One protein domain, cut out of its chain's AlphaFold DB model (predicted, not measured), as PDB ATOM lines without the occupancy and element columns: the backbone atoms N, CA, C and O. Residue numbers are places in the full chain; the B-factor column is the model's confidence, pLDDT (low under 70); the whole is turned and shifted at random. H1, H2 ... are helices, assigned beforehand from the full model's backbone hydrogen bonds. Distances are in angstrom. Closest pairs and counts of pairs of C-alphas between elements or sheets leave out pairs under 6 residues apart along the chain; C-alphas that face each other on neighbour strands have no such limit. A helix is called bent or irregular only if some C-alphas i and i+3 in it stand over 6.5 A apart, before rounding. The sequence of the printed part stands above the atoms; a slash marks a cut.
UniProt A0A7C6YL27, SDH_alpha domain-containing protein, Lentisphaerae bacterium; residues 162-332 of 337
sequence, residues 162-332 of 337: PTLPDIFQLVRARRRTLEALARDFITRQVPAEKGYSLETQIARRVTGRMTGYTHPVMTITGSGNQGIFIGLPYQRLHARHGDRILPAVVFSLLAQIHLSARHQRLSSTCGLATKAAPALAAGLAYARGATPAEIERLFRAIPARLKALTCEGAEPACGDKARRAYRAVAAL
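AT A GLANCE: This is residues 162 to 332 of the 337 residues of the protein "SDH_alpha domain-containing protein" of Lentisphaerae bacterium (UniProt A0A7C6YL27). A bent helix, H4, folds back on itself as two arms, and H5 packs on both in the middle of a rounded, all-helix body. H3, H4a, H5 and H7 make a four-helix bundle; H6 covers the side of H5 away from H4a, while H1 and H2 pack on H4b. The 171 printed residues, with seven named helices, H1 to H7, and no named strand, are compact: radius of gyration of the C-alphas 14.8 A, spans 41 by 32 by 27 A.

HOW THE PARTS SIT: H1, residues 164 to 172, touches H4b, residues 243 to 262, opposite ways at 18 degrees, a shallow tilt; the closest C-alphas, Val 171 and Pro 247, are 5.7 A apart. H2, residues 176 to 187, is about perpendicular to H4b at 86 degrees, touching it with residues 178 to 183 alone, closest at C-alphas 179 and 246, 5.5 A. H3, residues 198 to 210, touches H7, residues 318 to 330, closest at C-alphas 203 and 319, 3.9 A. H4, residues 224 to 262, is one helix by its hydrogen bonds but bent: C-alphas 240 and 243 are 9.6 A apart, ending H4a and beginning H4b. H5, residues 271 to 286, touches H4b, closest at C-alphas 248 and 283, 4.4 A. H6, residues 292 to 305, forms a hairpin with H5, closest at C-alphas 274 and 303, 5.0 A. Every O i to N i+4 pair is within hydrogen-bond range in H1, H2, H3 and H7; H4a has 11 of 13, H4b 13 of 16, H5 9 of 12, H6 9 of 10.

IN THESE COORDINATES: H1 begins at C-alpha 164 (132.585, 226.967, 247.993). H4a measures 24.1 A, H4b 30.2 A and H5 21.2 A. H7 ends at C-alpha 330 (125.031, 238.669, 230.321).

THE WHOLE: The farthest C-alphas, Thr 214 and Ala 293, are 41.0 A apart. The links H3 to H4 and H6 to H7 are long. The printed part has no cut, and no printed residue has pLDDT under 70.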
ATOM      1  N   PRO A 162     128.497 228.861 254.262       96.69
ATOM      2  CA  PRO A 162     129.067 227.756 253.496       96.69
ATOM      3  C   PRO A 162     130.359 228.178 252.795       96.69
ATOM      4  O   PRO A 162     130.463 229.291 252.273       96.69
ATOM      5  N   THR A 163     131.332 227.276 252.717       97.25
ATOM      6  CA  THR A 163     132.478 227.403 251.805       97.25
ATOM      7  C   THR A 163     132.071 227.041 250.374       97.25
ATOM      8  O   THR A 163     131.022 226.440 250.155       97.25
ATOM      9  N   LEU A 164     132.887 227.372 249.369       97.44
ATOM     10  CA  LEU A 164     132.585 226.967 247.993       97.44
ATOM     11  C   LEU A 164     132.481 225.430 247.837       97.44
ATOM     12  O   LEU A 164     131.502 224.983 247.236       97.44
ATOM     13  N   PRO A 165     133.381 224.608 248.420       97.88
ATOM     14  CA  PRO A 165     133.205 223.154 248.460       97.88
ATOM     15  C   PRO A 165     131.874 222.703 249.077       97.88
ATOM     16  O   PRO A 165     131.208 221.841 248.500       97.88
ATOM     17  N   ASP A 166     131.441 223.323 250.186       98.06
ATOM     18  CA  ASP A 166     130.137 223.020 250.793       98.06
ATOM     19  C   ASP A 166     128.995 223.255 249.798       98.06
ATOM     20  O   ASP A 166     128.102 222.418 249.678       98.06
ATOM     21  N   ILE A 167     129.020 224.370 249.058       98.50
ATOM     22  CA  ILE A 167     127.982 224.703 248.068       98.50
ATOM     23  C   ILE A 167     127.905 223.617 246.993       98.50
ATOM     24  O   ILE A 167     126.820 223.108 246.714       98.50
ATOM     25  N   PHE A 168     129.044 223.221 246.416       98.50
ATOM     26  CA  PHE A 168     129.077 222.156 245.410       98.50
ATOM     27  C   PHE A 168     128.514 220.841 245.956       98.50
ATOM     28  O   PHE A 168     127.702 220.201 245.285       98.50
ATOM     29  N   GLN A 169     128.909 220.449 247.171       97.88
ATOM     30  CA  GLN A 169     128.412 219.237 247.822       97.88
ATOM     31  C   GLN A 169     126.891 219.295 248.036       97.88
ATOM     32  O   GLN A 169     126.174 218.357 247.682       97.88
ATOM     33  N   LEU A 170     126.388 220.403 248.586       98.00
ATOM     34  CA  LEU A 170     124.973 220.602 248.899       98.00
ATOM     35  C   LEU A 170     124.093 220.588 247.646       98.00
ATOM     36  O   LEU A 170     123.040 219.950 247.641       98.00
ATOM     37  N   VAL A 171     124.526 221.272 246.585       97.75
ATOM     38  CA  VAL A 171     123.751 221.390 245.343       97.75
ATOM     39  C   VAL A 171     123.742 220.065 244.572       97.75
ATOM     40  O   VAL A 171     122.685 219.656 244.091       97.75
ATOM     41  N   ARG A 172     124.867 219.327 244.533       96.31
ATOM     42  CA  ARG A 172     124.937 217.984 243.914       96.31
ATOM     43  C   ARG A 172     123.985 216.979 244.561       96.31
ATOM     44  O   ARG A 172     123.472 216.105 243.874       96.31
ATOM     45  N   ALA A 173     123.719 217.117 245.860       96.12
ATOM     46  CA  ALA A 173     122.814 216.225 246.579       96.12
ATOM     47  C   ALA A 173     121.329 216.400 246.199       96.12
ATOM     48  O   ALA A 173     120.513 215.576 246.615       96.12
ATOM     49  N   ARG A 174     120.965 217.471 245.469       95.81
ATOM     50  CA  ARG A 174     119.606 217.753 244.954       95.81
ATOM     51  C   ARG A 174     118.489 217.495 245.967       95.81
ATOM     52  O   ARG A 174     117.472 216.856 245.693       95.81
ATOM     53  N   ARG A 175     118.692 217.966 247.197       97.75
ATOM     54  CA  ARG A 175     117.728 217.747 248.278       97.75
ATOM     55  C   ARG A 175     116.460 218.557 248.012       97.75
ATOM     56  O   ARG A 175     116.519 219.781 247.906       97.75
ATOM     57  N   ARG A 176     115.312 217.868 247.983       97.00
ATOM     58  CA  ARG A 176     113.986 218.454 247.701       97.00
ATOM     59  C   ARG A 176     113.664 219.667 248.574       97.00
ATOM     60  O   ARG A 176     113.050 220.604 248.092       97.00
ATOM     61  N   THR A 177     114.100 219.675 249.832       97.56
ATOM     62  CA  THR A 177     113.873 220.792 250.763       97.56
ATOM     63  C   THR A 177     114.574 222.083 250.334       97.56
ATOM     64  O   THR A 177     113.979 223.154 250.424       97.56
ATOM     65  N   LEU A 178     115.806 222.000 249.820       98.00
ATOM     66  CA  LEU A 178     116.531 223.163 249.296       98.00
ATOM     67  C   LEU A 178     115.944 223.628 247.960       98.00
ATOM     68  O   LEU A 178     115.751 224.825 247.763       98.00
ATOM     69  N   GLU A 179     115.625 222.692 247.062       98.25
ATOM     70  CA  GLU A 179     114.999 223.018 245.775       98.25
ATOM     71  C   GLU A 179     113.595 223.629 245.959       98.25
ATOM     72  O   GLU A 179     113.231 224.552 245.234       98.25
ATOM     73  N   ALA A 180     112.824 223.183 246.958       98.25
ATOM     74  CA  ALA A 180     111.525 223.764 247.304       98.25
ATOM     75  C   ALA A 180     111.653 225.217 247.783       98.25
ATOM     76  O   ALA A 180     110.923 226.080 247.302       98.25
ATOM     77  N   LEU A 181     112.616 225.512 248.663       98.19
ATOM     78  CA  LEU A 181     112.899 226.887 249.089       98.19
ATOM     79  C   LEU A 181     113.367 227.753 247.911       98.19
ATOM     80  O   LEU A 181     112.933 228.893 247.768       98.19
ATOM     81  N   ALA A 182     114.231 227.218 247.049       98.38
ATOM     82  CA  ALA A 182     114.692 227.928 245.862       98.38
ATOM     83  C   ALA A 182     113.544 228.248 244.893       98.38
ATOM     84  O   ALA A 182     113.509 229.342 244.331       98.38
ATOM     85  N   ARG A 183     112.586 227.324 244.738       98.38
ATOM     86  CA  ARG A 183     111.348 227.556 243.986       98.38
ATOM     87  C   ARG A 183     110.528 228.674 244.625       98.38
ATOM     88  O   ARG A 183     110.183 229.617 243.927       98.38
ATOM     89  N   ASP A 184     110.286 228.609 245.935       97.88
ATOM     90  CA  ASP A 184     109.542 229.646 246.663       97.88
ATOM     91  C   ASP A 184     110.162 231.040 246.475       97.88
ATOM     92  O   ASP A 184     109.468 232.006 246.156       97.88
ATOM     93  N   PHE A 185     111.493 231.135 246.576       98.06
ATOM     94  CA  PHE A 185     112.228 232.383 246.383       98.06
ATOM     95  C   PHE A 185     111.959 233.036 245.017       98.06
ATOM     96  O   PHE A 185     111.791 234.257 244.949       98.06
ATOM     97  N   ILE A 186     111.904 232.250 243.933       97.19
ATOM     98  CA  ILE A 186     111.677 232.776 242.575       97.19
ATOM     99  C   ILE A 186     110.191 232.978 242.253       97.19
ATOM    100  O   ILE A 186     109.850 233.915 241.529       97.19
ATOM    101  N   THR A 187     109.291 232.147 242.788       95.12
ATOM    102  CA  THR A 187     107.849 232.237 242.496       95.12
ATOM    103  C   THR A 187     107.151 233.314 243.314       95.12
ATOM    104  O   THR A 187     106.211 233.923 242.818       95.12
ATOM    105  N   ARG A 188     107.622 233.599 244.536       95.38
ATOM    106  CA  ARG A 188     107.110 234.705 245.372       95.38
ATOM    107  C   ARG A 188     107.816 236.039 245.125       95.38
ATOM    108  O   ARG A 188     107.597 237.007 245.857       95.38
ATOM    109  N   GLN A 189     108.699 236.094 244.130       95.19
ATOM    110  CA  GLN A 189     109.329 237.339 243.718       95.19
ATOM    111  C   GLN A 189     108.335 238.247 242.993       95.19
ATOM    112  O   GLN A 189     107.264 237.809 242.576       95.19
ATOM    113  N   VAL A 190     108.688 239.525 242.839       91.88
ATOM    114  CA  VAL A 190     107.846 240.480 242.113       91.88
ATOM    115  C   VAL A 190     107.457 239.944 240.728       91.88
ATOM    116  O   VAL A 190     108.301 239.340 240.062       91.88
ATOM    117  N   PRO A 191     106.204 240.148 240.279       87.12
ATOM    118  CA  PRO A 191     105.747 239.597 239.009       87.12
ATOM    119  C   PRO A 191     106.559 240.111 237.820       87.12
ATOM    120  O   PRO A 191     106.972 241.279 237.796       87.12
ATOM    121  N   ALA A 192     106.706 239.279 236.793       81.19
ATOM    122  CA  ALA A 192     107.224 239.722 235.505       81.19
ATOM    123  C   ALA A 192     106.307 240.796 234.883       81.19
ATOM    124  O   ALA A 192     105.080 240.692 234.932       81.19
ATOM    125  N   GLU A 193     106.897 241.829 234.283       84.62
ATOM    126  CA  GLU A 193     106.175 242.851 233.516       84.62
ATOM    127  C   GLU A 193     106.166 242.451 232.031       84.62
ATOM    128  O   GLU A 193     107.214 242.394 231.381       84.62
ATOM    129  N   LYS A 194     104.979 242.161 231.480       83.75
ATOM    130  CA  LYS A 194     104.817 241.874 230.044       83.75
ATOM    131  C   LYS A 194     105.258 243.086 229.210       83.75
ATOM    132  O   LYS A 194     105.076 244.225 229.627       83.75
ATOM    133  N   GLY A 195     105.843 242.837 228.038       88.56
ATOM    134  CA  GLY A 195     106.268 243.888 227.102       88.56
ATOM    135  C   GLY A 195     107.639 244.519 227.381       88.56
ATOM    136  O   GLY A 195     108.144 245.244 226.532       88.56
ATOM    137  N   TYR A 196     108.289 244.210 228.507       93.75
ATOM    138  CA  TYR A 196     109.637 244.707 228.813       93.75
ATOM    139  C   TYR A 196     110.691 243.595 228.758       93.75
ATOM    140  O   TYR A 196     110.445 242.462 229.182       93.75
ATOM    141  N   SER A 197     111.904 243.920 228.295       95.38
ATOM    142  CA  SER A 197     113.056 243.011 228.398       95.38
ATOM    143  C   SER A 197     113.395 242.721 229.862       95.38
ATOM    144  O   SER A 197     113.171 243.570 230.725       95.38
ATOM    145  N   LEU A 198     113.969 241.549 230.162       95.00
ATOM    146  CA  LEU A 198     114.342 241.185 231.537       95.00
ATOM    147  C   LEU A 198     115.275 242.229 232.179       95.00
ATOM    148  O   LEU A 198     115.072 242.611 233.328       95.00
ATOM    149  N   GLU A 199     116.240 242.750 231.417       96.62
ATOM    150  CA  GLU A 199     117.106 243.857 231.846       96.62
ATOM    151  C   GLU A 199     116.289 245.075 232.308       96.62
ATOM    152  O   GLU A 199     116.535 245.642 233.377       96.62
ATOM    153  N   THR A 200     115.298 245.472 231.507       96.94
ATOM    154  CA  THR A 200     114.433 246.617 231.803       96.94
ATOM    155  C   THR A 200     113.564 246.352 233.026       96.94
ATOM    156  O   THR A 200     113.437 247.230 233.875       96.94
ATOM    157  N   GLN A 201     113.017 245.143 233.151       96.38
ATOM    158  CA  GLN A 201     112.221 244.739 234.309       96.38
ATOM    159  C   GLN A 201     113.036 244.808 235.603       96.38
ATOM    160  O   GLN A 201     112.598 245.430 236.566       96.38
ATOM    161  N   ILE A 202     114.252 244.249 235.622       96.94
ATOM    162  CA  ILE A 202     115.139 244.307 236.795       96.94
ATOM    163  C   ILE A 202     115.388 245.761 237.207       96.94
ATOM    164  O   ILE A 202     115.216 246.106 238.378       96.94
ATOM    165  N   ALA A 203     115.743 246.625 236.250       97.38
ATOM    166  CA  ALA A 203     115.987 248.037 236.523       97.38
ATOM    167  C   ALA A 203     114.742 248.729 237.103       97.38
ATOM    168  O   ALA A 203     114.825 249.358 238.155       97.38
ATOM    169  N   ARG A 204     113.574 248.549 236.472       95.94
ATOM    170  CA  ARG A 204     112.303 249.155 236.900       95.94
ATOM    171  C   ARG A 204     111.856 248.677 238.275       95.94
ATOM    172  O   ARG A 204     111.460 249.501 239.093       95.94
ATOM    173  N   ARG A 205     111.945 247.375 238.564       95.88
ATOM    174  CA  ARG A 205     111.574 246.806 239.870       95.88
ATOM    175  C   ARG A 205     112.487 247.308 240.985       95.88
ATOM    176  O   ARG A 205     112.001 247.660 242.060       95.88
ATOM    177  N   VAL A 206     113.791 247.411 240.723       96.62
ATOM    178  CA  VAL A 206     114.736 248.010 241.672       96.62
ATOM    179  C   VAL A 206     114.444 249.500 241.873       96.62
ATOM    180  O   VAL A 206     114.322 249.928 243.016       96.62
ATOM    181  N   THR A 207     114.260 250.284 240.807       96.38
ATOM    182  CA  THR A 207     113.912 251.713 240.913       96.38
ATOM    183  C   THR A 207     112.599 251.924 241.663       96.38
ATOM    184  O   THR A 207     112.563 252.715 242.602       96.38
ATOM    185  N   GLY A 208     111.549 251.170 241.321       94.94
ATOM    186  CA  GLY A 208     110.244 251.222 241.983       94.94
ATOM    187  C   GLY A 208     110.336 250.974 243.488       94.94
ATOM    188  O   GLY A 208     109.637 251.615 244.274       94.94
ATOM    189  N   ARG A 209     111.250 250.094 243.914       94.12
ATOM    190  CA  ARG A 209     111.539 249.853 245.334       94.12
ATOM    191  C   ARG A 209     112.107 251.074 246.030       94.12
ATOM    192  O   ARG A 209     111.681 251.374 247.141       94.12
ATOM    193  N   MET A 210     113.031 251.775 245.385       95.06
ATOM    194  CA  MET A 210     113.649 252.976 245.952       95.06
ATOM    195  C   MET A 210     112.659 254.150 245.993       95.06
ATOM    196  O   MET A 210     112.751 254.990 246.881       95.06
ATOM    197  N   THR A 211     111.673 254.166 245.086       94.88
ATOM    198  CA  THR A 211     110.598 255.172 245.015       94.88
ATOM    199  C   THR A 211     109.310 254.770 245.747       94.88
ATOM    200  O   THR A 211     108.273 255.423 245.612       94.88
ATOM    201  N   GLY A 212     109.357 253.722 246.577       92.31
ATOM    202  CA  GLY A 212     108.283 253.404 247.521       92.31
ATOM    203  C   GLY A 212     107.051 252.756 246.887       92.31
ATOM    204  O   GLY A 212     105.916 253.013 247.313       92.31
ATOM    205  N   TYR A 213     107.223 251.930 245.854       90.56
ATOM    206  CA  TYR A 213     106.172 250.991 245.458       90.56
ATOM    207  C   TYR A 213     105.900 249.958 246.569       90.56
ATOM    208  O   TYR A 213     106.733 249.713 247.444       90.56
ATOM    209  N   THR A 214     104.709 249.372 246.557       91.81
ATOM    210  CA  THR A 214     104.194 248.555 247.667       91.81
ATOM    211  C   THR A 214     104.331 247.054 247.443       91.81
ATOM    212  O   THR A 214     103.927 246.284 248.310       91.81
ATOM    213  N   HIS A 215     104.891 246.602 246.315       92.12
ATOM    214  CA  HIS A 215     105.010 245.165 246.076       92.12
ATOM    215  C   HIS A 215     106.032 244.525 247.031       92.12
ATOM    216  O   HIS A 215     107.173 245.000 247.116       92.12
ATOM    217  N   PRO A 216     105.654 243.433 247.720       93.19
ATOM    218  CA  PRO A 216     106.587 242.646 248.509       93.19
ATOM    219  C   PRO A 216     107.675 242.027 247.629       93.19
ATOM    220  O   PRO A 216     107.424 241.587 246.508       93.19
ATOM    221  N   VAL A 217     108.893 241.976 248.159       94.94
ATOM    222  CA  VAL A 217     110.072 241.424 247.482       94.94
ATOM    223  C   VAL A 217     110.694 240.370 248.383       94.94
ATOM    224  O   VAL A 217     110.948 240.655 249.554       94.94
ATOM    225  N   MET A 218     111.005 239.188 247.843       96.56
ATOM    226  CA  MET A 218     111.903 238.257 248.533       96.56
ATOM    227  C   MET A 218     113.296 238.869 248.535       96.56
ATOM    228  O   MET A 218     113.887 239.080 247.475       96.56
ATOM    229  N   THR A 219     113.791 239.205 249.717       96.12
ATOM    230  CA  THR A 219     115.158 239.677 249.915       96.12
ATOM    231  C   THR A 219     116.105 238.489 250.030       96.12
ATOM    232  O   THR A 219     115.680 237.360 250.261       96.12
ATOM    233  N   ILE A 220     117.400 238.742 249.878       96.75
ATOM    234  CA  ILE A 220     118.433 237.814 250.329       96.75
ATOM    235  C   ILE A 220     119.565 238.610 250.958       96.75
ATOM    236  O   ILE A 220     119.943 239.679 250.465       96.75
ATOM    237  N   THR A 221     120.103 238.123 252.073       94.00
ATOM    238  CA  THR A 221     121.205 238.778 252.795       94.00
ATOM    239  C   THR A 221     120.914 240.233 253.174       94.00
ATOM    240  O   THR A 221     121.811 241.075 253.235       94.00
ATOM    241  N   GLY A 222     119.643 240.533 253.455       91.25
ATOM    242  CA  GLY A 222     119.184 241.861 253.863       91.25
ATOM    243  C   GLY A 222     119.010 242.864 252.717       91.25
ATOM    244  O   GLY A 222     118.907 244.057 252.983       91.25
ATOM    245  N   SER A 223     118.979 242.431 251.447       95.12
ATOM    246  CA  SER A 223     118.755 243.336 250.310       95.12
ATOM    247  C   SER A 223     117.713 242.816 249.320       95.12
ATOM    248  O   SER A 223     117.894 241.794 248.660       95.12
ATOM    249  N   GLY A 224     116.632 243.582 249.155       95.94
ATOM    250  CA  GLY A 224     115.619 243.319 248.127       95.94
ATOM    251  C   GLY A 224     116.125 243.552 246.705       95.94
ATOM    252  O   GLY A 224     115.718 242.836 245.802       95.94
ATOM    253  N   ASN A 225     117.067 244.477 246.497       96.69
ATOM    254  CA  ASN A 225     117.654 244.699 245.169       96.69
ATOM    255  C   ASN A 225     118.440 243.466 244.710       96.69
ATOM    256  O   ASN A 225     118.349 243.075 243.553       96.69
ATOM    257  N   GLN A 226     119.174 242.833 245.630       97.81
ATOM    258  CA  GLN A 226     119.893 241.582 245.367       97.81
ATOM    259  C   GLN A 226     118.909 240.426 245.131       97.81
ATOM    260  O   GLN A 226     119.111 239.629 244.219       97.81
ATOM    261  N   GLY A 227     117.804 240.400 245.887       97.94
ATOM    262  CA  GLY A 227     116.697 239.462 245.693       97.94
ATOM    263  C   GLY A 227     116.051 239.552 244.306       97.94
ATOM    264  O   GLY A 227     115.995 238.552 243.598       97.94
ATOM    265  N   ILE A 228     115.647 240.754 243.877       97.75
ATOM    266  CA  ILE A 228     115.113 241.026 242.527       97.75
ATOM    267  C   ILE A 228     116.127 240.613 241.457       97.75
ATOM    268  O   ILE A 228     115.780 239.921 240.500       97.75
ATOM    269  N   PHE A 229     117.385 241.033 241.623       98.31
ATOM    270  CA  PHE A 229     118.448 240.817 240.647       98.31
ATOM    271  C   PHE A 229     118.732 239.330 240.393       98.31
ATOM    272  O   PHE A 229     118.921 238.940 239.246       98.31
ATOM    273  N   ILE A 230     118.748 238.502 241.444       98.44
ATOM    274  CA  ILE A 230     118.935 237.048 241.322       98.44
ATOM    275  C   ILE A 230     117.626 236.367 240.900       98.44
ATOM    276  O   ILE A 230     117.632 235.481 240.048       98.44
ATOM    277  N   GLY A 231     116.502 236.768 241.495       97.81
ATOM    278  CA  GLY A 231     115.222 236.077 241.368       97.81
ATOM    279  C   GLY A 231     114.597 236.178 239.982       97.81
ATOM    280  O   GLY A 231     114.160 235.161 239.452       97.81
ATOM    281  N   LEU A 232     114.576 237.363 239.360       97.19
ATOM    282  CA  LEU A 232     113.886 237.555 238.076       97.19
ATOM    283  C   LEU A 232     114.490 236.749 236.908       97.19
ATOM    284  O   LEU A 232     113.718 236.132 236.166       97.19
ATOM    285  N   PRO A 233     115.827 236.673 236.729       97.19
ATOM    286  CA  PRO A 233     116.416 235.779 235.734       97.19
ATOM    287  C   PRO A 233     116.005 234.320 235.928       97.19
ATOM    288  O   PRO A 233     115.594 233.662 234.971       97.19
ATOM    289  N   TYR A 234     116.049 233.823 237.165       98.06
ATOM    290  CA  TYR A 234     115.678 232.443 237.452       98.06
ATOM    291  C   TYR A 234     114.179 232.181 237.363       98.06
ATOM    292  O   TYR A 234     113.801 231.096 236.939       98.06
ATOM    293  N   GLN A 235     113.326 233.159 237.667       96.12
ATOM    294  CA  GLN A 235     111.886 233.069 237.426       96.12
ATOM    295  C   GLN A 235     111.603 232.842 235.931       96.12
ATOM    296  O   GLN A 235     110.838 231.949 235.569       96.12
ATOM    297  N   ARG A 236     112.280 233.587 235.044       95.19
ATOM    298  CA  ARG A 236     112.146 233.423 233.585       95.19
ATOM    299  C   ARG A 236     112.723 232.095 233.086       95.19
ATOM    300  O   ARG A 236     112.131 231.480 232.204       95.19
ATOM    301  N   LEU A 237     113.846 231.637 233.643       96.12
ATOM    302  CA  LEU A 237     114.417 230.324 233.316       96.12
ATOM    303  C   LEU A 237     113.538 229.170 233.815       96.12
ATOM    304  O   LEU A 237     113.357 228.196 233.090       96.12
ATOM    305  N   HIS A 238     112.957 229.280 235.010       96.75
ATOM    306  CA  HIS A 238     112.042 228.282 235.570       96.75
ATOM    307  C   HIS A 238     110.768 228.163 234.736       96.75
ATOM    308  O   HIS A 238     110.360 227.051 234.424       96.75
ATOM    309  N   ALA A 239     110.223 229.277 234.240       94.19
ATOM    310  CA  ALA A 239     109.091 229.246 233.311       94.19
ATOM    311  C   ALA A 239     109.388 228.485 231.999       94.19
ATOM    312  O   ALA A 239     108.471 227.934 231.399       94.19
ATOM    313  N   ARG A 240     110.652 228.443 231.546       94.00
ATOM    314  CA  ARG A 240     111.063 227.735 230.315       94.00
ATOM    315  C   ARG A 240     111.509 226.293 230.550       94.00
ATOM    316  O   ARG A 240     111.320 225.447 229.685       94.00
ATOM    317  N   HIS A 241     112.160 226.024 231.678       96.25
ATOM    318  CA  HIS A 241     112.879 224.767 231.921       96.25
ATOM    319  C   HIS A 241     112.354 223.976 233.125       96.25
ATOM    320  O   HIS A 241     112.858 222.886 233.410       96.25
ATOM    321  N   GLY A 242     111.363 224.513 233.839       96.44
ATOM    322  CA  GLY A 242     110.812 223.933 235.056       96.44
ATOM    323  C   GLY A 242     111.879 223.714 236.125       96.44
ATOM    324  O   GLY A 242     112.860 224.451 236.241       96.44
ATOM    325  N   ASP A 243     111.714 222.641 236.890       96.94
ATOM    326  CA  ASP A 243     112.525 222.360 238.078       96.94
ATOM    327  C   ASP A 243     113.994 222.021 237.780       96.94
ATOM    328  O   ASP A 243     114.824 221.982 238.689       96.94
ATOM    329  N   ARG A 244     114.356 221.844 236.502       96.31
ATOM    330  CA  ARG A 244     115.739 221.585 236.069       96.31
ATOM    331  C   ARG A 244     116.697 222.720 236.441       96.31
ATOM    332  O   ARG A 244     117.887 222.464 236.587       96.31
ATOM    333  N   ILE A 245     116.197 223.948 236.616       97.62
ATOM    334  CA  ILE A 245     117.023 225.105 236.992       97.62
ATOM    335  C   ILE A 245     117.248 225.230 238.508       97.62
ATOM    336  O   ILE A 245     118.153 225.948 238.926       97.62
ATOM    337  N   LEU A 246     116.469 224.539 239.350       98.56
ATOM    338  CA  LEU A 246     116.507 224.733 240.807       98.56
ATOM    339  C   LEU A 246     117.896 224.514 241.438       98.56
ATOM    340  O   LEU A 246     118.249 225.312 242.307       98.56
ATOM    341  N   PRO A 247     118.739 223.559 240.993       98.62
ATOM    342  CA  PRO A 247     120.120 223.466 241.470       98.62
ATOM    343  C   PRO A 247     120.933 224.753 241.259       98.62
ATOM    344  O   PRO A 247     121.663 225.172 242.154       98.62
ATOM    345  N   ALA A 248     120.769 225.423 240.113       98.56
ATOM    346  CA  ALA A 248     121.436 226.694 239.820       98.56
ATOM    347  C   ALA A 248     120.951 227.812 240.752       98.56
ATOM    348  O   ALA A 248     121.755 228.601 241.253       98.56
ATOM    349  N   VAL A 249     119.646 227.832 241.050       98.75
ATOM    350  CA  VAL A 249     119.056 228.770 242.013       98.75
ATOM    351  C   VAL A 249     119.644 228.538 243.405       98.75
ATOM    352  O   VAL A 249     120.166 229.476 244.000       98.75
ATOM    353  N   VAL A 250     119.635 227.295 243.909       98.81
ATOM    354  CA  VAL A 250     120.228 226.946 245.216       98.81
ATOM    355  C   VAL A 250     121.697 227.368 245.266       98.81
ATOM    356  O   VAL A 250     122.120 227.989 246.242       98.81
ATOM    357  N   PHE A 251     122.461 227.098 244.201       98.81
ATOM    358  CA  PHE A 251     123.859 227.511 244.102       98.81
ATOM    359  C   PHE A 251     124.003 229.030 244.228       98.81
ATOM    360  O   PHE A 251     124.785 229.499 245.052       98.81
ATOM    361  N   SER A 252     123.233 229.812 243.465       98.81
ATOM    362  CA  SER A 252     123.274 231.276 243.538       98.81
ATOM    363  C   SER A 252     122.900 231.810 244.918       98.81
ATOM    364  O   SER A 252     123.552 232.734 245.399       98.81
ATOM    365  N   LEU A 253     121.898 231.236 245.589       98.81
ATOM    366  CA  LEU A 253     121.494 231.684 246.925       98.81
ATOM    367  C   LEU A 253     122.575 231.382 247.978       98.81
ATOM    368  O   LEU A 253     122.895 232.239 248.800       98.81
ATOM    369  N   LEU A 254     123.200 230.204 247.931       98.62
ATOM    370  CA  LEU A 254     124.295 229.872 248.847       98.62
ATOM    371  C   LEU A 254     125.576 230.660 248.529       98.62
ATOM    372  O   LEU A 254     126.254 231.116 249.449       98.62
ATOM    373  N   ALA A 255     125.882 230.891 247.248       98.56
ATOM    374  CA  ALA A 255     126.991 231.746 246.819       98.56
ATOM    375  C   ALA A 255     126.793 233.197 247.284       98.56
ATOM    376  O   ALA A 255     127.738 233.846 247.730       98.56
ATOM    377  N   GLN A 256     125.556 233.692 247.255       98.44
ATOM    378  CA  GLN A 256     125.195 235.003 247.786       98.44
ATOM    379  C   GLN A 256     125.483 235.107 249.295       98.44
ATOM    380  O   GLN A 256     126.044 236.114 249.739       98.44
ATOM    381  N   ILE A 257     125.163 234.072 250.083       97.38
ATOM    382  CA  ILE A 257     125.502 234.006 251.517       97.38
ATOM    383  C   ILE A 257     127.023 233.946 251.711       97.38
ATOM    384  O   ILE A 257     127.569 234.717 252.499       97.38
ATOM    385  N   HIS A 258     127.713 233.090 250.956       97.19
ATOM    386  CA  HIS A 258     129.168 232.944 250.992       97.19
ATOM    387  C   HIS A 258     129.902 234.272 250.745       97.19
ATOM    388  O   HIS A 258     130.777 234.665 251.516       97.19
ATOM    389  N   LEU A 259     129.515 235.003 249.697       96.50
ATOM    390  CA  LEU A 259     130.086 236.311 249.373       96.50
ATOM    391  C   LEU A 259     129.712 237.362 250.424       96.50
ATOM    392  O   LEU A 259     130.532 238.198 250.798       96.50
ATOM    393  N   SER A 260     128.490 237.301 250.957       94.06
ATOM    394  CA  SER A 260     128.039 238.214 252.009       94.06
ATOM    395  C   SER A 260     128.746 238.012 253.344       94.06
ATOM    396  O   SER A 260     128.793 238.951 254.123       94.06
ATOM    397  N   ALA A 261     129.314 236.839 253.618       90.56
ATOM    398  CA  ALA A 261     130.118 236.611 254.817       90.56
ATOM    399  C   ALA A 261     131.502 237.277 254.749       90.56
ATOM    400  O   ALA A 261     132.073 237.638 255.772       90.56
ATOM    401  N   ARG A 262     132.038 237.455 253.536       85.12
ATOM    402  CA  ARG A 262     133.361 238.053 253.280       85.12
ATOM    403  C   ARG A 262     133.317 239.574 253.120       85.12
ATOM    404  O   ARG A 262     134.353 240.228 253.041       85.12
ATOM    405  N   HIS A 263     132.119 240.144 253.060       81.00
ATOM    406  CA  HIS A 263     131.885 241.568 252.864       81.00
ATOM    407  C   HIS A 263     130.906 242.080 253.919       81.00
ATOM    408  O   HIS A 263     129.935 241.409 254.242       81.00
ATOM    409  N   GLN A 264     131.064 243.313 254.396       76.75
ATOM    410  CA  GLN A 264     130.034 243.909 255.254       76.75
ATOM    411  C   GLN A 264     128.683 243.953 254.522       76.75
ATOM    412  O   GLN A 264     128.625 244.160 253.304       76.75
ATOM    413  N   ARG A 265     127.575 243.736 255.244       80.81
ATOM    414  CA  ARG A 265     126.217 243.798 254.663       80.81
ATOM    415  C   ARG A 265     125.926 245.162 254.041       80.81
ATOM    416  O   ARG A 265     125.364 245.202 252.949       80.81
ATOM    417  N   LEU A 266     126.402 246.223 254.690       82.19
ATOM    418  CA  LEU A 266     126.425 247.591 254.182       82.19
ATOM    419  C   LEU A 266     127.880 248.017 253.957       82.19
ATOM    420  O   LEU A 266     128.710 247.834 254.841       82.19
ATOM    421  N   SER A 267     128.182 248.572 252.787       82.81
ATOM    422  CA  SER A 267     129.506 249.093 252.420       82.81
ATOM    423  C   SER A 267     129.356 250.297 251.485       82.81
ATOM    424  O   SER A 267     128.249 250.608 251.049       82.81
ATOM    425  N   SER A 268     130.455 250.984 251.163       86.31
ATOM    426  CA  SER A 268     130.486 252.027 250.121       86.31
ATOM    427  C   SER A 268     130.459 251.462 248.695       86.31
ATOM    428  O   SER A 268     130.266 252.200 247.735       86.31
ATOM    429  N   THR A 269     130.630 250.150 248.531       90.62
ATOM    430  CA  THR A 269     130.534 249.452 247.244       90.62
ATOM    431  C   THR A 269     129.130 248.893 247.032       90.62
ATOM    432  O   THR A 269     128.450 248.483 247.972       90.62
ATOM    433  N   CYS A 270     128.654 248.863 245.788       94.25
ATOM    434  CA  CYS A 270     127.325 248.335 245.501       94.25
ATOM    435  C   CYS A 270     127.271 246.816 245.730       94.25
ATOM    436  O   CYS A 270     128.000 246.057 245.093       94.25
ATOM    437  N   GLY A 271     126.339 246.348 246.568       95.25
ATOM    438  CA  GLY A 271     126.138 244.913 246.816       95.25
ATOM    439  C   GLY A 271     125.717 244.109 245.577       95.25
ATOM    440  O   GLY A 271     125.949 242.904 245.524       95.25
ATOM    441  N   LEU A 272     125.151 244.755 244.548       97.12
ATOM    442  CA  LEU A 272     124.914 244.094 243.261       97.12
ATOM    443  C   LEU A 272     126.231 243.730 242.569       97.12
ATOM    444  O   LEU A 272     126.333 242.650 242.003       97.12
ATOM    445  N   ALA A 273     127.241 244.597 242.660       96.69
ATOM    446  CA  ALA A 273     128.544 244.389 242.040       96.69
ATOM    447  C   ALA A 273     129.379 243.331 242.767       96.69
ATOM    448  O   ALA A 273     129.996 242.484 242.127       96.69
ATOM    449  N   THR A 274     129.397 243.384 244.100       95.69
ATOM    450  CA  THR A 274     130.280 242.544 244.922       95.69
ATOM    451  C   THR A 274     129.669 241.200 245.311       95.69
ATOM    452  O   THR A 274     130.412 240.284 245.647       95.69
ATOM    453  N   LYS A 275     128.334 241.059 245.271       97.12
ATOM    454  CA  LYS A 275     127.632 239.865 245.776       97.12
ATOM    455  C   LYS A 275     126.654 239.280 244.755       97.12
ATOM    456  O   LYS A 275     126.876 238.172 244.277       97.12
ATOM    457  N   ALA A 276     125.621 240.027 244.357       98.31
ATOM    458  CA  ALA A 276     124.518 239.449 243.578       98.31
ATOM    459  C   ALA A 276     124.896 239.074 242.139       98.31
ATOM    460  O   ALA A 276     124.526 237.999 241.673       98.31
ATOM    461  N   ALA A 277     125.658 239.920 241.439       98.62
ATOM    462  CA  ALA A 277     126.164 239.617 240.101       98.62
ATOM    463  C   ALA A 277     127.099 238.396 240.076       98.62
ATOM    464  O   ALA A 277     126.819 237.476 239.304       98.62
ATOM    465  N   PRO A 278     128.151 238.315 240.920       98.44
ATOM    466  CA  PRO A 278     128.973 237.110 240.985       98.44
ATOM    467  C   PRO A 278     128.199 235.864 241.434       98.44
ATOM    468  O   PRO A 278     128.427 234.794 240.877       98.44
ATOM    469  N   ALA A 279     127.245 235.980 242.365       98.69
ATOM    470  CA  ALA A 279     126.411 234.855 242.794       98.69
ATOM    471  C   ALA A 279     125.479 234.332 241.684       98.69
ATOM    472  O   ALA A 279     125.358 233.118 241.493       98.69
ATOM    473  N   LEU A 280     124.836 235.230 240.927       98.81
ATOM    474  CA  LEU A 280     124.015 234.867 239.768       98.81
ATOM    475  C   LEU A 280     124.868 234.179 238.697       98.81
ATOM    476  O   LEU A 280     124.529 233.085 238.254       98.81
ATOM    477  N   ALA A 281     126.001 234.783 238.329       98.75
ATOM    478  CA  ALA A 281     126.919 234.208 237.350       98.75
ATOM    479  C   ALA A 281     127.414 232.823 237.772       98.75
ATOM    480  O   ALA A 281     127.471 231.916 236.951       98.75
ATOM    481  N   ALA A 282     127.733 232.642 239.053       98.69
ATOM    482  CA  ALA A 282     128.224 231.374 239.565       98.69
ATOM    483  C   ALA A 282     127.180 230.251 239.487       98.69
ATOM    484  O   ALA A 282     127.523 229.148 239.075       98.69
ATOM    485  N   GLY A 283     125.911 230.519 239.811       98.62
ATOM    486  CA  GLY A 283     124.854 229.509 239.668       98.62
ATOM    487  C   GLY A 283     124.581 229.139 238.208       98.62
ATOM    488  O   GLY A 283     124.434 227.958 237.888       98.62
ATOM    489  N   LEU A 284     124.611 230.119 237.300       98.56
ATOM    490  CA  LEU A 284     124.489 229.872 235.860       98.56
ATOM    491  C   LEU A 284     125.689 229.095 235.300       98.56
ATOM    492  O   LEU A 284     125.511 228.170 234.515       98.56
ATOM    493  N   ALA A 285     126.907 229.431 235.723       98.56
ATOM    494  CA  ALA A 285     128.119 228.713 235.336       98.56
ATOM    495  C   ALA A 285     128.127 227.280 235.890       98.56
ATOM    496  O   ALA A 285     128.458 226.345 235.163       98.56
ATOM    497  N   TYR A 286     127.689 227.084 237.137       98.44
ATOM    498  CA  TYR A 286     127.505 225.758 237.727       98.44
ATOM    499  C   TYR A 286     126.558 224.892 236.886       98.44
ATOM    500  O   TYR A 286     126.876 223.740 236.597       98.44
ATOM    501  N   ALA A 287     125.438 225.453 236.415       97.06
ATOM    502  CA  ALA A 287     124.500 224.746 235.538       97.06
ATOM    503  C   ALA A 287     125.125 224.297 234.201       97.06
ATOM    504  O   ALA A 287     124.582 223.419 233.535       97.06
ATOM    505  N   ARG A 288     126.264 224.886 233.819       96.50
ATOM    506  CA  ARG A 288     127.045 224.562 232.616       96.50
ATOM    507  C   ARG A 288     128.292 223.724 232.918       96.50
ATOM    508  O   ARG A 288     129.135 223.567 232.045       96.50
ATOM    509  N   GLY A 289     128.416 223.194 234.134       96.94
ATOM    510  CA  GLY A 289     129.516 222.310 234.522       96.94
ATOM    511  C   GLY A 289     130.790 223.024 234.978       96.94
ATOM    512  O   GLY A 289     131.833 222.378 235.040       96.94
ATOM    513  N   ALA A 290     130.730 224.317 235.314       98.06
ATOM    514  CA  ALA A 290     131.908 225.051 235.772       98.06
ATOM    515  C   ALA A 290     132.532 224.441 237.040       98.06
ATOM    516  O   ALA A 290     131.849 224.067 238.001       98.06
ATOM    517  N   THR A 291     133.858 224.391 237.048       97.94
ATOM    518  CA  THR A 291     134.684 223.911 238.158       97.94
ATOM    519  C   THR A 291     134.779 224.949 239.286       97.94
ATOM    520  O   THR A 291     134.570 226.145 239.053       97.94
ATOM    521  N   PRO A 292     135.157 224.551 240.520       98.25
ATOM    522  CA  PRO A 292     135.374 225.500 241.614       98.25
ATOM    523  C   PRO A 292     136.341 226.641 241.257       98.25
ATOM    524  O   PRO A 292     136.048 227.797 241.555       98.25
ATOM    525  N   ALA A 293     137.434 226.348 240.545       98.19
ATOM    526  CA  ALA A 293     138.415 227.352 240.126       98.19
ATOM    527  C   ALA A 293     137.817 228.405 239.173       98.19
ATOM    528  O   ALA A 293     138.137 229.595 239.253       98.19
ATOM    529  N   GLU A 294     136.913 227.995 238.282       98.31
ATOM    530  CA  GLU A 294     136.211 228.914 237.385       98.31
ATOM    531  C   GLU A 294     135.211 229.791 238.137       98.31
ATOM    532  O   GLU A 294     135.137 230.993 237.876       98.31
ATOM    533  N   ILE A 295     134.500 229.230 239.119       98.56
ATOM    534  CA  ILE A 295     133.609 230.000 239.997       98.56
ATOM    535  C   ILE A 295     134.397 231.033 240.812       98.56
ATOM    536  O   ILE A 295     134.002 232.197 240.887       98.56
ATOM    537  N   GLU A 296     135.550 230.664 241.367       98.19
ATOM    538  CA  GLU A 296     136.415 231.612 242.075       98.19
ATOM    539  C   GLU A 296     136.931 232.732 241.168       98.19
ATOM    540  O   GLU A 296     137.007 233.893 241.583       98.19
ATOM    541  N   ARG A 297     137.254 232.412 239.908       98.19
ATOM    542  CA  ARG A 297     137.609 233.424 238.908       98.19
ATOM    543  C   ARG A 297     136.446 234.387 238.670       98.19
ATOM    544  O   ARG A 297     136.684 235.591 238.626       98.19
ATOM    545  N   LEU A 298     135.204 233.902 238.586       98.19
ATOM    546  CA  LEU A 298     134.011 234.755 238.468       98.19
ATOM    547  C   LEU A 298     133.819 235.661 239.692       98.19
ATOM    548  O   LEU A 298     133.534 236.851 239.528       98.19
ATOM    549  N   PHE A 299     134.039 235.132 240.900       97.88
ATOM    550  CA  PHE A 299     133.968 235.900 242.147       97.88
ATOM    551  C   PHE A 299     134.972 237.057 242.201       97.88
ATOM    552  O   PHE A 299     134.700 238.052 242.865       97.88
ATOM    553  N   ARG A 300     136.102 236.974 241.482       96.81
ATOM    554  CA  ARG A 300     137.074 238.077 241.358       96.81
ATOM    555  C   ARG A 300     136.794 238.985 240.157       96.81
ATOM    556  O   ARG A 300     136.827 240.208 240.283       96.81
ATOM    557  N   ALA A 301     136.500 238.401 238.997       97.31
ATOM    558  CA  ALA A 301     136.402 239.122 237.730       97.31
ATOM    559  C   ALA A 301     135.185 240.056 237.654       97.31
ATOM    560  O   ALA A 301     135.302 241.183 237.167       97.31
ATOM    561  N   ILE A 302     134.017 239.627 238.148       97.56
ATOM    562  CA  ILE A 302     132.799 240.448 238.077       97.56
ATOM    563  C   ILE A 302     132.912 241.705 238.953       97.56
ATOM    564  O   ILE A 302     132.690 242.798 238.419       97.56
ATOM    565  N   PRO A 303     133.301 241.620 240.244       96.25
ATOM    566  CA  PRO A 303     133.508 242.820 241.049       96.25
ATOM    567  C   PRO A 303     134.546 243.769 240.449       96.25
ATOM    568  O   PRO A 303     134.321 244.977 240.443       96.25
ATOM    569  N   ALA A 304     135.638 243.247 239.874       96.00
ATOM    570  CA  ALA A 304     136.653 244.066 239.210       96.00
ATOM    571  C   ALA A 304     136.079 244.855 238.018       96.00
ATOM    572  O   ALA A 304     136.331 246.055 237.887       96.00
ATOM    573  N   ARG A 305     135.239 244.218 237.188       96.56
ATOM    574  CA  ARG A 305     134.540 244.874 236.066       96.56
ATOM    575  C   ARG A 305     133.527 245.922 236.533       96.56
ATOM    576  O   ARG A 305     133.282 246.904 235.836       96.56
ATOM    577  N   LEU A 306     132.934 245.721 237.705       96.62
ATOM    578  CA  LEU A 306     131.900 246.584 238.276       96.62
ATOM    579  C   LEU A 306     132.430 247.537 239.359       96.62
ATOM    580  O   LEU A 306     131.626 248.150 240.059       96.62
ATOM    581  N   LYS A 307     133.755 247.716 239.477       92.81
ATOM    582  CA  LYS A 307     134.406 248.499 240.547       92.81
ATOM    583  C   LYS A 307     133.887 249.932 240.703       92.81
ATOM    584  O   LYS A 307     133.912 250.476 241.799       92.81
ATOM    585  N   ALA A 308     133.387 250.527 239.619       91.81
ATOM    586  CA  ALA A 308     132.829 251.879 239.607       91.81
ATOM    587  C   ALA A 308     131.408 251.975 240.203       91.81
ATOM    588  O   ALA A 308     130.863 253.070 240.311       91.81
ATOM    589  N   LEU A 309     130.760 250.854 240.542       94.81
ATOM    590  CA  LEU A 309     129.440 250.862 241.168       94.81
ATOM    591  C   LEU A 309     129.565 251.054 242.684       94.81
ATOM    592  O   LEU A 309     129.789 250.100 243.434       94.81
ATOM    593  N   THR A 310     129.346 252.282 243.141       93.31
ATOM    594  CA  THR A 310     129.329 252.651 244.562       93.31
ATOM    595  C   THR A 310     127.911 252.649 245.149       93.31
ATOM    596  O   THR A 310     126.901 252.559 244.434       93.31
ATOM    597  N   CYS A 311     127.812 252.699 246.475       90.06
ATOM    598  CA  CYS A 311     126.568 252.785 247.230       90.06
ATOM    599  C   CYS A 311     126.451 254.170 247.877       90.06
ATOM    600  O   CYS A 311     127.025 254.402 248.935       90.06
ATOM    601  N   GLU A 312     125.662 255.044 247.251       87.81
ATOM    602  CA  GLU A 312     125.393 256.409 247.735       87.81
ATOM    603  C   GLU A 312     124.104 256.508 248.563       87.81
ATOM    604  O   GLU A 312     123.864 257.497 249.241       87.81
ATOM    605  N   GLY A 313     123.297 255.448 248.567       87.88
ATOM    606  CA  GLY A 313     122.002 255.413 249.229       87.88
ATOM    607  C   GLY A 313     121.036 254.484 248.506       87.88
ATOM    608  O   GLY A 313     121.398 253.807 247.535       87.88
ATOM    609  N   ALA A 314     119.802 254.453 248.996       90.12
ATOM    610  CA  ALA A 314     118.692 253.744 248.381       90.12
ATOM    611  C   ALA A 314     117.911 254.714 247.480       90.12
ATOM    612  O   ALA A 314     116.940 255.335 247.898       90.12
ATOM    613  N   GLU A 315     118.368 254.855 246.237       93.56
ATOM    614  CA  GLU A 315     117.942 255.907 245.306       93.56
ATOM    615  C   GLU A 315     117.480 255.328 243.965       93.56
ATOM    616  O   GLU A 315     117.928 254.240 243.592       93.56
ATOM    617  N   PRO A 316     116.668 256.047 243.165       94.06
ATOM    618  CA  PRO A 316     116.217 255.585 241.847       94.06
ATOM    619  C   PRO A 316     117.337 255.039 240.943       94.06
ATOM    620  O   PRO A 316     117.132 254.040 240.247       94.06
ATOM    621  N   ALA A 317     118.541 255.621 241.034       95.19
ATOM    622  CA  ALA A 317     119.752 255.205 240.322       95.19
ATOM    623  C   ALA A 317     120.194 253.754 240.614       95.19
ATOM    624  O   ALA A 317     120.967 253.172 239.849       95.19
ATOM    625  N   CYS A 318     119.707 253.115 241.685       96.81
ATOM    626  CA  CYS A 318     119.921 251.687 241.918       96.81
ATOM    627  C   CYS A 318     119.421 250.816 240.752       96.81
ATOM    628  O   CYS A 318     120.003 249.755 240.522       96.81
ATOM    629  N   GLY A 319     118.403 251.255 240.001       97.56
ATOM    630  CA  GLY A 319     117.932 250.550 238.804       97.56
ATOM    631  C   GLY A 319     118.982 250.498 237.696       97.56
ATOM    632  O   GLY A 319     119.248 249.426 237.150       97.56
ATOM    633  N   ASP A 320     119.668 251.610 237.428       97.44
ATOM    634  CA  ASP A 320     120.752 251.657 236.440       97.44
ATOM    635  C   ASP A 320     121.973 250.855 236.891       97.44
ATOM    636  O   ASP A 320     122.624 250.178 236.089       97.44
ATOM    637  N   LYS A 321     122.262 250.852 238.199       97.81
ATOM    638  CA  LYS A 321     123.292 249.974 238.779       97.81
ATOM    639  C   LYS A 321     122.935 248.501 238.551       97.81
ATOM    640  O   LYS A 321     123.805 247.723 238.160       97.81
ATOM    641  N   ALA A 322     121.664 248.129 238.719       98.19
ATOM    642  CA  ALA A 322     121.180 246.781 238.434       98.19
ATOM    643  C   ALA A 322     121.279 246.434 236.944       98.19
ATOM    644  O   ALA A 322     121.768 245.359 236.605       98.19
ATOM    645  N   ARG A 323     120.931 247.363 236.049       98.00
ATOM    646  CA  ARG A 323     121.115 247.205 234.600       98.00
ATOM    647  C   ARG A 323     122.573 246.931 234.225       98.00
ATOM    648  O   ARG A 323     122.866 245.972 233.515       98.00
ATOM    649  N   ARG A 324     123.505 247.746 234.726       97.94
ATOM    650  CA  ARG A 324     124.948 247.589 234.465       97.94
ATOM    651  C   ARG A 324     125.483 246.261 234.999       97.94
ATOM    652  O   ARG A 324     126.237 245.586 234.301       97.94
ATOM    653  N   ALA A 325     125.067 245.871 236.203       98.31
ATOM    654  CA  ALA A 325     125.420 244.581 236.786       98.31
ATOM    655  C   ALA A 325     124.863 243.407 235.959       98.31
ATOM    656  O   ALA A 325     125.583 242.444 235.709       98.31
ATOM    657  N   TYR A 326     123.624 243.513 235.469       98.06
ATOM    658  CA  TYR A 326     122.992 242.485 234.639       98.06
ATOM    659  C   TYR A 326     123.756 242.290 233.330       98.06
ATOM    660  O   TYR A 326     124.134 241.169 233.001       98.06
ATOM    661  N   ARG A 327     124.080 243.384 232.630       97.62
ATOM    662  CA  ARG A 327     124.877 243.346 231.391       97.62
ATOM    663  C   ARG A 327     126.257 242.724 231.594       97.62
ATOM    664  O   ARG A 327     126.742 242.024 230.710       97.62
ATOM    665  N   ALA A 328     126.887 242.946 232.748       97.69
ATOM    666  CA  ALA A 328     128.168 242.318 233.064       97.69
ATOM    667  C   ALA A 328     128.057 240.791 233.207       97.69
ATOM    668  O   ALA A 328     128.966 240.093 232.767       97.69
ATOM    669  N   VAL A 329     126.955 240.274 233.765       98.06
ATOM    670  CA  VAL A 329     126.691 238.825 233.798       98.06
ATOM    671  C   VAL A 329     126.304 238.309 232.408       98.06
ATOM    672  O   VAL A 329     126.800 237.269 231.987       98.06
ATOM    673  N   ALA A 330     125.470 239.045 231.666       96.12
ATOM    674  CA  ALA A 330     125.031 238.669 230.321       96.12
ATOM    675  C   ALA A 330     126.204 238.520 229.343       96.12
ATOM    676  O   ALA A 330     126.239 237.564 228.576       96.12
ATOM    677  N   ALA A 331     127.215 239.389 229.445       96.00
ATOM    678  CA  ALA A 331     128.427 239.334 228.628       96.00
ATOM    679  C   ALA A 331     129.260 238.047 228.806       96.00
ATOM    680  O   ALA A 331     130.160 237.798 228.010       96.00
ATOM    681  N   LEU A 332     128.988 237.237 229.835       95.12
ATOM    682  CA  LEU A 332     129.652 235.948 230.053       95.12
ATOM    683  C   LEU A 332     129.019 234.799 229.248       95.12
ATOM    684  O   LEU A 332     129.534 233.686 229.294       95.12
TER     685      LEU A 332